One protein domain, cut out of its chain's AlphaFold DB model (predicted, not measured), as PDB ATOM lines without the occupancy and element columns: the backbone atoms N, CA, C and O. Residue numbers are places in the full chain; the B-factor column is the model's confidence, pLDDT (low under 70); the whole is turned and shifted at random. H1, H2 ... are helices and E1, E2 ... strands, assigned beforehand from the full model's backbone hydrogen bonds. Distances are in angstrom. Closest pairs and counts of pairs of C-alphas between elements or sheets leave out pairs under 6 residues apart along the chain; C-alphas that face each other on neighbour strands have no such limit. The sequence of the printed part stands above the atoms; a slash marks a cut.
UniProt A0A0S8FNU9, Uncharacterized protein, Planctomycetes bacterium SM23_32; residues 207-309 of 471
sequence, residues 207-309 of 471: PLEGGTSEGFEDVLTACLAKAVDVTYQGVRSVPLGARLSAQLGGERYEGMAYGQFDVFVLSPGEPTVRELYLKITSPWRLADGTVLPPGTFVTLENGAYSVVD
ATOM      1  N   PRO A 207      25.135   7.257  38.923       91.94
ATOM      2  CA  PRO A 207      25.978   8.250  39.580       91.94
ATOM      3  C   PRO A 207      26.589   9.216  38.557       91.94
ATOM      4  O   PRO A 207      26.996   8.801  37.472       91.94
ATOM      5  N   LEU A 208      26.678  10.497  38.913       89.69
ATOM      6  CA  LEU A 208      27.474  11.467  38.161       89.69
ATOM      7  C   LEU A 208      28.962  11.167  38.391       89.69
ATOM      8  O   LEU A 208      29.395  10.993  39.531       89.69
ATOM      9  N   GLU A 209      29.749  11.092  37.319       90.31
ATOM     10  CA  GLU A 209      31.191  10.843  37.411       90.31
ATOM     11  C   GLU A 209      31.931  12.053  38.016       90.31
ATOM     12  O   GLU A 209      31.432  13.176  37.995       90.31
ATOM     13  N   GLY A 210      33.125  11.838  38.587       80.00
ATOM     14  CA  GLY A 210      33.801  12.804  39.473       80.00
ATOM     15  C   GLY A 210      33.877  14.248  38.948       80.00
ATOM     16  O   GLY A 210      33.443  15.166  39.640       80.00
ATOM     17  N   GLY A 211      34.331  14.457  37.708       77.25
ATOM     18  CA  GLY A 211      34.401  15.806  37.115       77.25
ATOM     19  C   GLY A 211      33.028  16.455  36.893       77.25
ATOM     20  O   GLY A 211      32.865  17.662  37.055       77.25
ATOM     21  N   THR A 212      32.015  15.643  36.596       83.00
ATOM     22  CA  THR A 212      30.617  16.067  36.471       83.00
ATOM     23  C   THR A 212      30.038  16.458  37.834       83.00
ATOM     24  O   THR A 212      29.256  17.402  37.933       83.00
ATOM     25  N   SER A 213      30.444  15.762  38.902       83.19
ATOM     26  CA  SER A 213      29.970  16.011  40.266       83.19
ATOM     27  C   SER A 213      30.474  17.337  40.846       83.19
ATOM     28  O   SER A 213      29.671  18.084  41.401       83.19
ATOM     29  N   GLU A 214      31.750  17.684  40.633       86.12
ATOM     30  CA  GLU A 214      32.330  18.960  41.083       86.12
ATOM     31  C   GLU A 214      31.656  20.148  40.379       86.12
ATOM     32  O   GLU A 214      31.182  21.081  41.025       86.12
ATOM     33  N   GLY A 215      31.505  20.073  39.050       85.81
ATOM     34  CA  GLY A 215      30.814  21.117  38.289       85.81
ATOM     35  C   GLY A 215      29.336  21.268  38.672       85.81
ATOM     36  O   GLY A 215      28.787  22.368  38.620       85.81
ATOM     37  N   PHE A 216      28.680  20.175  39.071       90.88
ATOM     38  CA  PHE A 216      27.307  20.215  39.571       90.88
ATOM     39  C   PHE A 216      27.220  20.877  40.951       90.88
ATOM     40  O   PHE A 216      26.296  21.657  41.196       90.88
ATOM     41  N   GLU A 217      28.178  20.604  41.838       93.12
ATOM     42  CA  GLU A 217      28.236  21.172  43.187       93.12
ATOM     43  C   GLU A 217      28.395  22.699  43.168       93.12
ATOM     44  O   GLU A 217      27.699  23.389  43.918       93.12
ATOM     45  N   ASP A 218      29.203  23.246  42.256       91.31
ATOM     46  CA  ASP A 218      29.353  24.699  42.077       91.31
ATOM     47  C   ASP A 218      28.024  25.372  41.691       91.31
ATOM     48  O   ASP A 218      27.589  26.360  42.300       91.31
ATOM     49  N   VAL A 219      27.336  24.812  40.689       91.56
ATOM     50  CA  VAL A 219      26.039  25.319  40.215       91.56
ATOM     51  C   VAL A 219      24.978  25.199  41.308       91.56
ATOM     52  O   VAL A 219      24.193  26.132  41.527       91.56
ATOM     53  N   LEU A 220      24.951  24.068  42.016       93.56
ATOM     54  CA  LEU A 220      24.022  23.825  43.110       93.56
ATOM     55  C   LEU A 220      24.253  24.805  44.259       93.56
ATOM     56  O   LEU A 220      23.294  25.413  44.733       93.56
ATOM     57  N   THR A 221      25.500  24.998  44.681       94.62
ATOM     58  CA  THR A 221      25.869  25.921  45.760       94.62
ATOM     59  C   THR A 221      25.401  27.336  45.437       94.62
ATOM     60  O   THR A 221      24.753  27.977  46.267       94.62
ATOM     61  N   ALA A 222      25.610  27.797  44.199       92.75
ATOM     62  CA  ALA A 222      25.114  29.093  43.743       92.75
ATOM     63  C   ALA A 222      23.573  29.178  43.765       92.75
ATOM     64  O   ALA A 222      23.003  30.200  44.155       92.75
ATOM     65  N   CYS A 223      22.883  28.100  43.381       92.62
ATOM     66  CA  CYS A 223      21.422  28.021  43.429       92.62
ATOM     67  C   CYS A 223      20.887  28.061  44.869       92.62
ATOM     68  O   CYS A 223      19.918  28.775  45.149       92.62
ATOM     69  N   LEU A 224      21.514  27.319  45.783       93.62
ATOM     70  CA  LEU A 224      21.138  27.268  47.194       93.62
ATOM     71  C   LEU A 224      21.415  28.599  47.888       93.62
ATOM     72  O   LEU A 224      20.547  29.082  48.607       93.62
ATOM     73  N   ALA A 225      22.550  29.243  47.604       92.50
ATOM     74  CA  ALA A 225      22.902  30.538  48.182       92.50
ATOM     75  C   ALA A 225      21.875  31.642  47.887       92.50
ATOM     76  O   ALA A 225      21.749  32.597  48.650       92.50
ATOM     77  N   LYS A 226      21.123  31.507  46.789       90.88
ATOM     78  CA  LYS A 226      20.022  32.409  46.442       90.88
ATOM     79  C   LYS A 226      18.679  31.974  47.034       90.88
ATOM     80  O   LYS A 226      17.821  32.817  47.286       90.88
ATOM     81  N   ALA A 227      18.466  30.670  47.192       89.12
ATOM     82  CA  ALA A 227      17.210  30.109  47.681       89.12
ATOM     83  C   ALA A 227      17.077  30.169  49.209       89.12
ATOM     84  O   ALA A 227      15.964  30.289  49.720       89.12
ATOM     85  N   VAL A 228      18.195  30.093  49.934       90.94
ATOM     86  CA  VAL A 228      18.240  30.216  51.390       90.94
ATOM     87  C   VAL A 228      19.060  31.430  51.799       90.94
ATOM     88  O   VAL A 228      20.041  31.782  51.154       90.94
ATOM     89  N   ASP A 229      18.661  32.075  52.892       87.06
ATOM     90  CA  ASP A 229      19.434  33.173  53.462       87.06
ATOM     91  C   ASP A 229      20.721  32.635  54.108       87.06
ATOM     92  O   ASP A 229      20.734  32.217  55.268       87.06
ATOM     93  N   VAL A 230      21.801  32.633  53.326       87.06
ATOM     94  CA  VAL A 230      23.134  32.164  53.733       87.06
ATOM     95  C   VAL A 230      23.860  33.111  54.685       87.06
ATOM     96  O   VAL A 230      24.973  32.801  55.109       87.06
ATOM     97  N   THR A 231      23.262  34.250  55.051       85.12
ATOM     98  CA  THR A 231      23.841  35.138  56.072       85.12
ATOM     99  C   THR A 231      23.641  34.598  57.490       85.12
ATOM    100  O   THR A 231      24.385  34.968  58.400       85.12
ATOM    101  N   TYR A 232      22.694  33.672  57.679       85.81
ATOM    102  CA  TYR A 232      22.406  33.055  58.970       85.81
ATOM    103  C   TYR A 232      22.924  31.622  59.042       85.81
ATOM    104  O   TYR A 232      22.557  30.770  58.237       85.81
ATOM    105  N   GLN A 233      23.697  31.335  60.090       91.75
ATOM    106  CA  GLN A 233      24.037  29.963  60.454       91.75
ATOM    107  C   GLN A 233      22.790  29.205  60.927       91.75
ATOM    108  O   GLN A 233      21.975  29.731  61.694       91.75
ATOM    109  N   GLY A 234      22.649  27.953  60.495       91.81
ATOM    110  CA  GLY A 234      21.567  27.072  60.926       91.81
ATOM    111  C   GLY A 234      21.020  26.180  59.820       91.81
ATOM    112  O   GLY A 234      21.660  25.957  58.796       91.81
ATOM    113  N   VAL A 235      19.820  25.650  60.061       92.44
ATOM    114  CA  VAL A 235      19.110  24.764  59.132       92.44
ATOM    115  C   VAL A 235      17.966  25.529  58.470       92.44
ATOM    116  O   VAL A 235      17.247  26.296  59.127       92.44
ATOM    117  N   ARG A 236      17.809  25.341  57.160       93.94
ATOM    118  CA  ARG A 236      16.716  25.887  56.351       93.94
ATOM    119  C   ARG A 236      16.138  24.788  55.474       93.94
ATOM    120  O   ARG A 236      16.873  24.161  54.724       93.94
ATOM    121  N   SER A 237      14.827  24.593  55.536       92.88
ATOM    122  CA  SER A 237      14.148  23.632  54.668       92.88
ATOM    123  C   SER A 237      13.756  24.292  53.347       92.88
ATOM    124  O   SER A 237      13.116  25.346  53.337       92.88
ATOM    125  N   VAL A 238      14.108  23.656  52.235       94.25
ATOM    126  CA  VAL A 238      13.633  24.003  50.895       94.25
ATOM    127  C   VAL A 238      12.364  23.186  50.633       94.25
ATOM    128  O   VAL A 238      12.435  21.954  50.620       94.25
ATOM    129  N   PRO A 239      11.188  23.822  50.473       92.19
ATOM    130  CA  PRO A 239       9.938  23.093  50.308       92.19
ATOM    131  C   PRO A 239       9.831  22.454  48.918       92.19
ATOM    132  O   PRO A 239      10.421  22.921  47.941       92.19
ATOM    133  N   LEU A 240       8.996  21.419  48.822       92.69
ATOM    134  CA  LEU A 240       8.584  20.832  47.551       92.69
ATOM    135  C   LEU A 240       8.060  21.918  46.591       92.69
ATOM    136  O   LEU A 240       7.232  22.745  46.966       92.69
ATOM    137  N   GLY A 241       8.528  21.898  45.343       93.00
ATOM    138  CA  GLY A 241       8.149  22.848  44.296       93.00
ATOM    139  C   GLY A 241       8.920  24.172  44.323       93.00
ATOM    140  O   GLY A 241       8.713  25.003  43.434       93.00
ATOM    141  N   ALA A 242       9.818  24.386  45.293       95.50
ATOM    142  CA  ALA A 242      10.664  25.573  45.328       95.50
ATOM    143  C   ALA A 242      11.505  25.681  44.050       95.50
ATOM    144  O   ALA A 242      12.161  24.724  43.633       95.50
ATOM    145  N   ARG A 243      11.495  26.862  43.428       96.44
ATOM    146  CA  ARG A 243      12.343  27.160  42.272       96.44
ATOM    147  C   ARG A 243      13.723  27.587  42.748       96.44
ATOM    148  O   ARG A 243      13.845  28.518  43.540       96.44
ATOM    149  N   LEU A 244      14.744  26.938  42.215       96.19
ATOM    150  CA  LEU A 244      16.146  27.251  42.438       96.19
ATOM    151  C   LEU A 244      16.688  27.913  41.171       96.19
ATOM    152  O   LEU A 244      16.417  27.447  40.065       96.19
ATOM    153  N   SER A 245      17.407  29.027  41.313       96.31
ATOM    154  CA  SER A 245      18.014  29.699  40.162       96.31
ATOM    155  C   SER A 245      19.355  30.323  40.513       96.31
ATOM    156  O   SER A 245      19.492  30.913  41.581       96.31
ATOM    157  N   ALA A 246      20.305  30.274  39.588       95.44
ATOM    158  CA  ALA A 246      21.582  30.972  39.695       95.44
ATOM    159  C   ALA A 246      22.037  31.507  38.334       95.44
ATOM    160  O   ALA A 246      21.569  31.063  37.283       95.44
ATOM    161  N   GLN A 247      22.949  32.477  38.367       94.62
ATOM    162  CA  GLN A 247      23.743  32.867  37.205       94.62
ATOM    163  C   GLN A 247      25.213  32.619  37.524       94.62
ATOM    164  O   GLN A 247      25.718  33.160  38.505       94.62
ATOM    165  N   LEU A 248      25.884  31.815  36.702       93.69
ATOM    166  CA  LEU A 248      27.302  31.486  36.849       93.69
ATOM    167  C   LEU A 248      27.954  31.542  35.464       93.69
ATOM    168  O   LEU A 248      27.423  30.981  34.509       93.69
ATOM    169  N   GLY A 249      29.057  32.282  35.325       92.06
ATOM    170  CA  GLY A 249      29.760  32.414  34.039       92.06
ATOM    171  C   GLY A 249      28.925  33.022  32.897       92.06
ATOM    172  O   GLY A 249      29.218  32.775  31.735       92.06
ATOM    173  N   GLY A 250      27.874  33.792  33.207       93.38
ATOM    174  CA  GLY A 250      26.947  34.346  32.209       93.38
ATOM    175  C   GLY A 250      25.835  33.388  31.763       93.38
ATOM    176  O   GLY A 250      24.932  33.808  31.040       93.38
ATOM    177  N   GLU A 251      25.842  32.139  32.231       94.12
ATOM    178  CA  GLU A 251      24.769  31.177  31.986       94.12
ATOM    179  C   GLU A 251      23.741  31.181  33.122       94.12
ATOM    180  O   GLU A 251      24.053  31.489  34.275       94.12
ATOM    181  N   ARG A 252      22.485  30.864  32.788       95.12
ATOM    182  CA  ARG A 252      21.365  30.806  33.733       95.12
ATOM    183  C   ARG A 252      20.995  29.355  34.013       95.12
ATOM    184  O   ARG A 252      20.571  28.634  33.111       95.12
ATOM    185  N   TYR A 253      21.064  28.985  35.282       95.50
ATOM    186  CA  TYR A 253      20.734  27.656  35.775       95.50
ATOM    187  C   TYR A 253      19.416  27.725  36.525       95.50
ATOM    188  O   TYR A 253      19.250  28.561  37.415       95.50
ATOM    189  N   GLU A 254      18.469  26.873  36.151       96.50
ATOM    190  CA  GLU A 254      17.176  26.760  36.812       96.50
ATOM    191  C   GLU A 254      16.873  25.307  37.144       96.50
ATOM    192  O   GLU A 254      17.048  24.407  36.315       96.50
ATOM    193  N   GLY A 255      16.365  25.098  38.350       96.38
ATOM    194  CA  GLY A 255      15.819  23.827  38.783       96.38
ATOM    195  C   GLY A 255      14.615  24.012  39.695       96.38
ATOM    196  O   GLY A 255      14.259  25.119  40.106       96.38
ATOM    197  N   MET A 256      13.972  22.904  40.021       96.06
ATOM    198  CA  MET A 256      12.830  22.843  40.917       96.06
ATOM    199  C   MET A 256      13.026  21.703  41.906       96.06
ATOM    200  O   MET A 256      13.335  20.584  41.507       96.06
ATOM    201  N   ALA A 257      12.819  21.970  43.190       94.56
ATOM    202  CA  ALA A 257      12.807  20.929  44.206       94.56
ATOM    203  C   ALA A 257      11.613  19.986  43.970       94.56
ATOM    204  O   ALA A 257      10.470  20.441  43.980       94.56
ATOM    205  N   TYR A 258      11.847  18.689  43.755       92.00
ATOM    206  CA  TYR A 258      10.772  17.681  43.652       92.00
ATOM    207  C   TYR A 258      10.587  16.867  44.943       92.00
ATOM    208  O   TYR A 258       9.708  16.013  45.024       92.00
ATOM    209  N   GLY A 259      11.380  17.173  45.967       87.75
ATOM    210  CA  GLY A 259      11.225  16.720  47.344       87.75
ATOM    211  C   GLY A 259      11.598  17.854  48.297       87.75
ATOM    212  O   GLY A 259      12.268  18.805  47.895       87.75
ATOM    213  N   GLN A 260      11.145  17.776  49.549       91.44
ATOM    214  CA  GLN A 260      11.635  18.673  50.597       91.44
ATOM    215  C   GLN A 260      13.027  18.212  51.037       91.44
ATOM    216  O   GLN A 260      13.238  17.017  51.229       91.44
ATOM    217  N   PHE A 261      13.953  19.149  51.228       92.88
ATOM    218  CA  PHE A 261      15.277  18.856  51.778       92.88
ATOM    219  C   PHE A 261      15.793  20.003  52.648       92.88
ATOM    220  O   PHE A 261      15.323  21.138  52.545       92.88
ATOM    221  N   ASP A 262      16.761  19.696  53.510       94.00
ATOM    222  CA  ASP A 262      17.359  20.654  54.434       94.00
ATOM    223  C   ASP A 262      18.733  21.122  53.950       94.00
ATOM    224  O   ASP A 262      19.604  20.327  53.588       94.00
ATOM    225  N   VAL A 263      18.928  22.437  54.005       94.69
ATOM    226  CA  VAL A 263      20.188  23.130  53.747       94.69
ATOM    227  C   VAL A 263      20.790  23.552  55.084       94.69
ATOM    228  O   VAL A 263      20.151  24.235  55.890       94.69
ATOM    229  N   PHE A 264      22.031  23.147  55.313       93.88
ATOM    230  CA  PHE A 264      22.828  23.448  56.492       93.88
ATOM    231  C   PHE A 264      23.838  24.539  56.143       93.88
ATOM    232  O   PHE A 264      24.741  24.326  55.338       93.88
ATOM    233  N   VAL A 265      23.711  25.701  56.775       93.00
ATOM    234  CA  VAL A 265      24.679  26.796  56.655       93.00
ATOM    235  C   VAL A 265      25.579  26.744  57.884       93.00
ATOM    236  O   VAL A 265      25.215  27.237  58.956       93.00
ATOM    237  N   LEU A 266      26.723  26.065  57.755       90.94
ATOM    238  CA  LEU A 266      27.710  25.935  58.837       90.94
ATOM    239  C   LEU A 266      28.567  27.203  58.947       90.94
ATOM    240  O   LEU A 266      28.800  27.709  60.047       90.94
ATOM    241  N   SER A 267      28.947  27.762  57.799       89.81
ATOM    242  CA  SER A 267      29.640  29.043  57.662       89.81
ATOM    243  C   SER A 267      28.807  29.976  56.778       89.81
ATOM    244  O   SER A 267      28.180  29.499  55.827       89.81
ATOM    245  N   PRO A 268      28.775  31.295  57.051       88.00
ATOM    246  CA  PRO A 268      28.095  32.240  56.173       88.00
ATOM    247  C   PRO A 268      28.602  32.124  54.730       88.00
ATOM    248  O   PRO A 268      29.802  32.224  54.489       88.00
ATOM    249  N   GLY A 269      27.684  31.916  53.784       86.69
ATOM    250  CA  GLY A 269      28.002  31.742  52.360       86.69
ATOM    251  C   GLY A 269      28.322  30.311  51.904       86.69
ATOM    252  O   GLY A 269      28.448  30.105  50.702       86.69
ATOM    253  N   GLU A 270      28.387  29.329  52.807       90.50
ATOM    254  CA  GLU A 270      28.693  27.925  52.479       90.50
ATOM    255  C   GLU A 270      27.491  27.015  52.804       90.50
ATOM    256  O   GLU A 270      27.462  26.354  53.852       90.50
ATOM    257  N   PRO A 271      26.438  27.003  51.961       93.38
ATOM    258  CA  PRO A 271      25.330  26.078  52.134       93.38
ATOM    259  C   PRO A 271      25.785  24.652  51.810       93.38
ATOM    260  O   PRO A 271      26.348  24.388  50.755       93.38
ATOM    261  N   THR A 272      25.479  23.715  52.698       92.62
ATOM    262  CA  THR A 272      25.710  22.279  52.499       92.62
ATOM    263  C   THR A 272      24.383  21.538  52.564       92.62
ATOM    264  O   THR A 272      23.487  21.909  53.322       92.62
ATOM    265  N   VAL A 273      24.227  20.486  51.771       93.19
ATOM    266  CA  VAL A 273      23.039  19.624  51.782       93.19
ATOM    267  C   VAL A 273      23.462  18.190  52.062       93.19
ATOM    268  O   VAL A 273      24.520  17.750  51.626       93.19
ATOM    269  N   ARG A 274      22.651  17.462  52.832       89.69
ATOM    270  CA  ARG A 274      22.860  16.020  53.071       89.69
ATOM    271  C   ARG A 274      22.049  15.157  52.118       89.69
ATOM    272  O   ARG A 274      22.487  14.072  51.754       89.69
ATOM    273  N   GLU A 275      20.881  15.667  51.752       90.44
ATOM    274  CA  GLU A 275      19.955  15.089  50.795       90.44
ATOM    275  C   GLU A 275      19.522  16.192  49.829       90.44
ATOM    276  O   GLU A 275      19.377  17.350  50.228       90.44
ATOM    277  N   LEU A 276      19.328  15.842  48.562       93.31
ATOM    278  CA  LEU A 276      18.878  16.763  47.521       93.31
ATOM    279  C   LEU A 276      17.884  16.042  46.621       93.31
ATOM    280  O   LEU A 276      18.114  14.895  46.257       93.31
ATOM    281  N   TYR A 277      16.832  16.749  46.208       92.62
ATOM    282  CA  TYR A 277      15.841  16.263  45.249       92.62
ATOM    283  C   TYR A 277      15.570  17.360  44.214       92.62
ATOM    284  O   TYR A 277      14.670  18.186  44.389       92.62
ATOM    285  N   LEU A 278      16.373  17.407  43.147       95.31
ATOM    286  CA  LEU A 278      16.345  18.478  42.152       95.31
ATOM    287  C   LEU A 278      15.880  18.014  40.765       95.31
ATOM    288  O   LEU A 278      16.443  17.091  40.192       95.31
ATOM    289  N   LYS A 279      14.898  18.707  40.181       95.31
ATOM    290  CA  LYS A 279      14.521  18.593  38.769       95.31
ATOM    291  C   LYS A 279      15.128  19.754  37.997       95.31
ATOM    292  O   LYS A 279      14.826  20.909  38.284       95.31
ATOM    293  N   ILE A 280      15.919  19.457  36.983       95.00
ATOM    294  CA  ILE A 280      16.530  20.449  36.105       95.00
ATOM    295  C   ILE A 280      15.459  21.014  35.160       95.00
ATOM    296  O   ILE A 280      14.750  20.261  34.492       95.00
ATOM    297  N   THR A 281      15.288  22.340  35.127       94.62
ATOM    298  CA  THR A 281      14.258  23.016  34.305       94.62
ATOM    299  C   THR A 281      14.836  23.825  33.145       94.62
ATOM    300  O   THR A 281      14.112  24.107  32.194       94.62
ATOM    301  N   SER A 282      16.129  24.150  33.183       93.38
ATOM    302  CA  SER A 282      16.912  24.663  32.050       93.38
ATOM    303  C   SER A 282      18.127  23.756  31.822       93.38
ATOM    304  O   SER A 282      18.504  23.061  32.754       93.38
ATOM    305  N   PRO A 283      18.759  23.718  30.637       94.56
ATOM    306  CA  PRO A 283      19.984  22.939  30.459       94.56
ATOM    307  C   PRO A 283      21.070  23.403  31.441       94.56
ATOM    308  O   PRO A 283      21.315  24.605  31.543       94.56
ATOM    309  N   TRP A 284      21.705  22.477  32.161       94.69
ATOM    310  CA  TRP A 284      22.840  22.781  33.040       94.69
ATOM    311  C   TRP A 284      24.125  22.334  32.356       94.69
ATOM    312  O   TRP A 284      24.333  21.135  32.187       94.69
ATOM    313  N   ARG A 285      24.973  23.284  31.946       92.75
ATOM    314  CA  ARG A 285      26.323  22.979  31.460       92.75
ATOM    315  C   ARG A 285      27.280  22.906  32.641       92.75
ATOM    316  O   ARG A 285      27.346  23.832  33.439       92.75
ATOM    317  N   LEU A 286      27.989  21.798  32.760       92.31
ATOM    318  CA  LEU A 286      28.917  21.532  33.850       92.31
ATOM    319  C   LEU A 286      30.355  21.814  33.396       92.31
ATOM    320  O   LEU A 286      30.628  21.965  32.202       92.31
ATOM    321  N   ALA A 287      31.277  21.926  34.354       86.25
ATOM    322  CA  ALA A 287      32.662  22.336  34.102       86.25
ATOM    323  C   ALA A 287      33.431  21.388  33.158       86.25
ATOM    324  O   ALA A 287      34.326  21.821  32.436       86.25
ATOM    325  N   ASP A 288      33.052  20.111  33.126       87.69
ATOM    326  CA  ASP A 288      33.596  19.072  32.243       87.69
ATOM    327  C   ASP A 288      33.016  19.110  30.810       87.69
ATOM    328  O   ASP A 288      33.394  18.305  29.961       87.69
ATOM    329  N   GLY A 289      32.101  20.044  30.527       90.25
ATOM    330  CA  GLY A 289      31.390  20.160  29.255       90.25
ATOM    331  C   GLY A 289      30.127  19.299  29.160       90.25
ATOM    332  O   GLY A 289      29.405  19.402  28.162       90.25
ATOM    333  N   THR A 290      29.818  18.492  30.179       91.12
ATOM    334  CA  THR A 290      28.581  17.710  30.252       91.12
ATOM    335  C   THR A 290      27.380  18.648  30.331       91.12
ATOM    336  O   THR A 290      27.387  19.636  31.064       91.12
ATOM    337  N   VAL A 291      26.321  18.351  29.575       93.25
ATOM    338  CA  VAL A 291      25.073  19.123  29.615       93.25
ATOM    339  C   VAL A 291      23.960  18.238  30.146       93.25
ATOM    340  O   VAL A 291      23.550  17.293  29.473       93.25
ATOM    341  N   LEU A 292      23.439  18.563  31.327       93.19
ATOM    342  CA  LEU A 292      22.248  17.912  31.857       93.19
ATOM    343  C   LEU A 292      21.004  18.562  31.227       93.19
ATOM    344  O   LEU A 292      20.785  19.768  31.402       93.19
ATOM    345  N   PRO A 293      20.188  17.813  30.470       93.62
ATOM    346  CA  PRO A 293      19.025  18.369  29.793       93.62
ATOM    347  C   PRO A 293      17.890  18.705  30.779       93.62
ATOM    348  O   PRO A 293      17.787  18.098  31.853       93.62
ATOM    349  N   PRO A 294      16.987  19.638  30.420       92.75
ATOM    350  CA  PRO A 294      15.742  19.845  31.151       92.75
ATOM    351  C   PRO A 294      14.959  18.541  31.321       92.75
ATOM    352  O   PRO A 294      14.867  17.734  30.401       92.75
ATOM    353  N   GLY A 295      14.361  18.351  32.494       89.75
ATOM    354  CA  GLY A 295      13.669  17.114  32.853       89.75
ATOM    355  C   GLY A 295      14.560  16.062  33.514       89.75
ATOM    356  O   GLY A 295      14.020  15.072  33.992       89.75
ATOM    357  N   THR A 296      15.873  16.285  33.610       92.75
ATOM    358  CA  THR A 296      16.775  15.432  34.397       92.75
ATOM    359  C   THR A 296      16.492  15.607  35.886       92.75
ATOM    360  O   THR A 296      16.376  16.735  36.374       92.75
ATOM    361  N   PHE A 297      16.392  14.501  36.614       94.12
ATOM    362  CA  PHE A 297      16.217  14.507  38.061       94.12
ATOM    363  C   PHE A 297      17.499  14.037  38.725       94.12
ATOM    364  O   PHE A 297      18.037  12.998  38.359       94.12
ATOM    365  N   VAL A 298      17.980  14.809  39.691       94.38
ATOM    366  CA  VAL A 298      19.220  14.545  40.415       94.38
ATOM    367  C   VAL A 298      18.900  14.373  41.895       94.38
ATOM    368  O   VAL A 298      18.171  15.188  42.476       94.38
ATOM    369  N   THR A 299      19.428  13.310  42.494       93.25
ATOM    370  CA  THR A 299      19.479  13.112  43.944       93.25
ATOM    371  C   THR A 299      20.892  13.297  44.467       93.25
ATOM    372  O   THR A 299      21.859  13.044  43.755       93.25
ATOM    373  N   LEU A 300      21.010  13.722  45.724       92.12
ATOM    374  CA  LEU A 300      22.231  13.566  46.515       92.12
ATOM    375  C   LEU A 300      21.907  12.603  47.648       92.12
ATOM    376  O   LEU A 300      21.108  12.941  48.517       92.12
ATOM    377  N   GLU A 301      22.521  11.425  47.647       86.25
ATOM    378  CA  GLU A 301      22.403  10.455  48.734       86.25
ATOM    379  C   GLU A 301      23.799   9.954  49.103       86.25
ATOM    380  O   GLU A 301      24.616   9.647  48.237       86.25
ATOM    381  N   ASN A 302      24.100   9.886  50.404       83.81
ATOM    382  CA  ASN A 302      25.402   9.434  50.918       83.81
ATOM    383  C   ASN A 302      26.616  10.184  50.323       83.81
ATOM    384  O   ASN A 302      27.698   9.614  50.205       83.81
ATOM    385  N   GLY A 303      26.440  11.459  49.958       86.94
ATOM    386  CA  GLY A 303      27.506  12.293  49.398       86.94
ATOM    387  C   GLY A 303      27.800  12.061  47.912       86.94
ATOM    388  O   GLY A 303      28.783  12.602  47.421       86.94
ATOM    389  N   ALA A 304      26.978  11.289  47.194       90.19
ATOM    390  CA  ALA A 304      27.102  11.103  45.751       90.19
ATOM    391  C   ALA A 304      25.872  11.644  45.011       90.19
ATOM    392  O   ALA A 304      24.732  11.328  45.365       90.19
ATOM    393  N   TYR A 305      26.103  12.440  43.963       93.12
ATOM    394  CA  TYR A 305      25.041  12.887  43.067       93.12
ATOM    395  C   TYR A 305      24.694  11.782  42.070       93.12
ATOM    396  O   TYR A 305      25.586  11.196  41.461       93.12
ATOM    397  N   SER A 306      23.408  11.500  41.885       92.94
ATOM    398  CA  SER A 306      22.932  10.503  40.924       92.94
ATOM    399  C   SER A 306      21.767  11.041  40.110       92.94
ATOM    400  O   SER A 306      20.873  11.691  40.646       92.94
ATOM    401  N   VAL A 307      21.755  10.749  38.813       93.81
ATOM    402  CA  VAL A 307      20.579  10.940  37.967       93.81
ATOM    403  C   VAL A 307      19.605   9.804  38.237       93.81
ATOM    404  O   VAL A 307      19.979   8.631  38.193       93.81
ATOM    405  N   VAL A 308      18.354  10.150  38.519       92.50
ATOM    406  CA  VAL A 308      17.302   9.188  38.848       92.50
ATOM    407  C   VAL A 308      16.181   9.221  37.823       92.50
ATOM    408  O   VAL A 308      15.762  10.276  37.346       92.50
ATOM    409  N   ASP A 309      15.649   8.043  37.524       90.25
ATOM    410  CA  ASP A 309      14.353   7.916  36.871       90.25
ATOM    411  C   ASP A 309      13.263   8.110  37.934       90.25
ATOM    412  O   ASP A 309      13.117   7.298  38.852       90.25
TER     413      ASP A 309
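Overview. This is residues 207 to 309 of the 471 residues of an uncharacterized protein of Planctomycetes bacterium SM23_32 (UniProt A0A0S8FNU9). A single helix, H1, is cupped by strands: a strongly twisted sheet of five strands, E2, E3, E6, E7 and E8, curls round it, and a small sheet of three, E1, E4 and E5, covers its residues 217 to 227. E5 runs on into E6 at 97 degrees, and the long link from E6 to E7 folds back on itself. The 103 printed residues hold one named helix, then eight named strands, and the class is mixed; the sheet orders are E2 E3 E6 E7 E8 and E1 E4 E5, both antiparallel. The whole is compact, with a radius of gyration of the C-alphas of 12.5 A, and rounded, spanning 33 by 29 by 24 A.

Arrangement. Start with H1, residues 210 to 227, where 13 of 14 O i to N i+4 pairs are within hydrogen-bond range. E1, residues 234 to 238, is the antiparallel neighbour of E4, residues 261 to 267; look at N 236 and O 263, 2.9 A apart. E2, residues 243 to 248, and E3, residues 251 to 257, form a hairpin, with N 244 and O 255 at 2.8 A. H1 is on their sheet, and its closest C-alphas to E2 are those of Cys 223 and Ala 246, 4.8 A apart. E4 forms a hairpin with E5, residues 270 to 273, with N 264 and O 272 at 2.8 A. H1 is on this sheet too, at a height over the sheet of 8.4 A, across the strands at 87 degrees to E4 on the local plane. E6, residues 276 to 280, is the antiparallel neighbour of E3, with N 256 and O 279 at 2.8 A. E6, E7, residues 297 to 301, and E8, residues 304 to 308, make a meander, each strand the antiparallel neighbour of the one before; N 298 and O 278 are 2.8 A apart, N 306 and O 299 2.9 A. E2 and E8, the edge strands, are apart.

Along the chain. Find C-alpha 210 at (33.801, 12.804, 39.473); from there H1 runs 25.3 A to C-alpha 227 at (17.210, 30.109, 47.681). E3 measures 19.9 A, E4 18.6 A and E2 16.5 A. E8 ends at C-alpha 308, at (17.302, 9.188, 38.848).

Size, cuts and confidence. The C-alphas farthest apart, those of Thr 231 and Asp 309, are 34.6 A apart. The printed part has no cut. The link from E6 to E7, residues 281 to 296, is long; in it residues 284 to 285 pair antiparallel with 291 to 292. Mean pLDDT of the printed part is 91.6, and no printed residue is under 70.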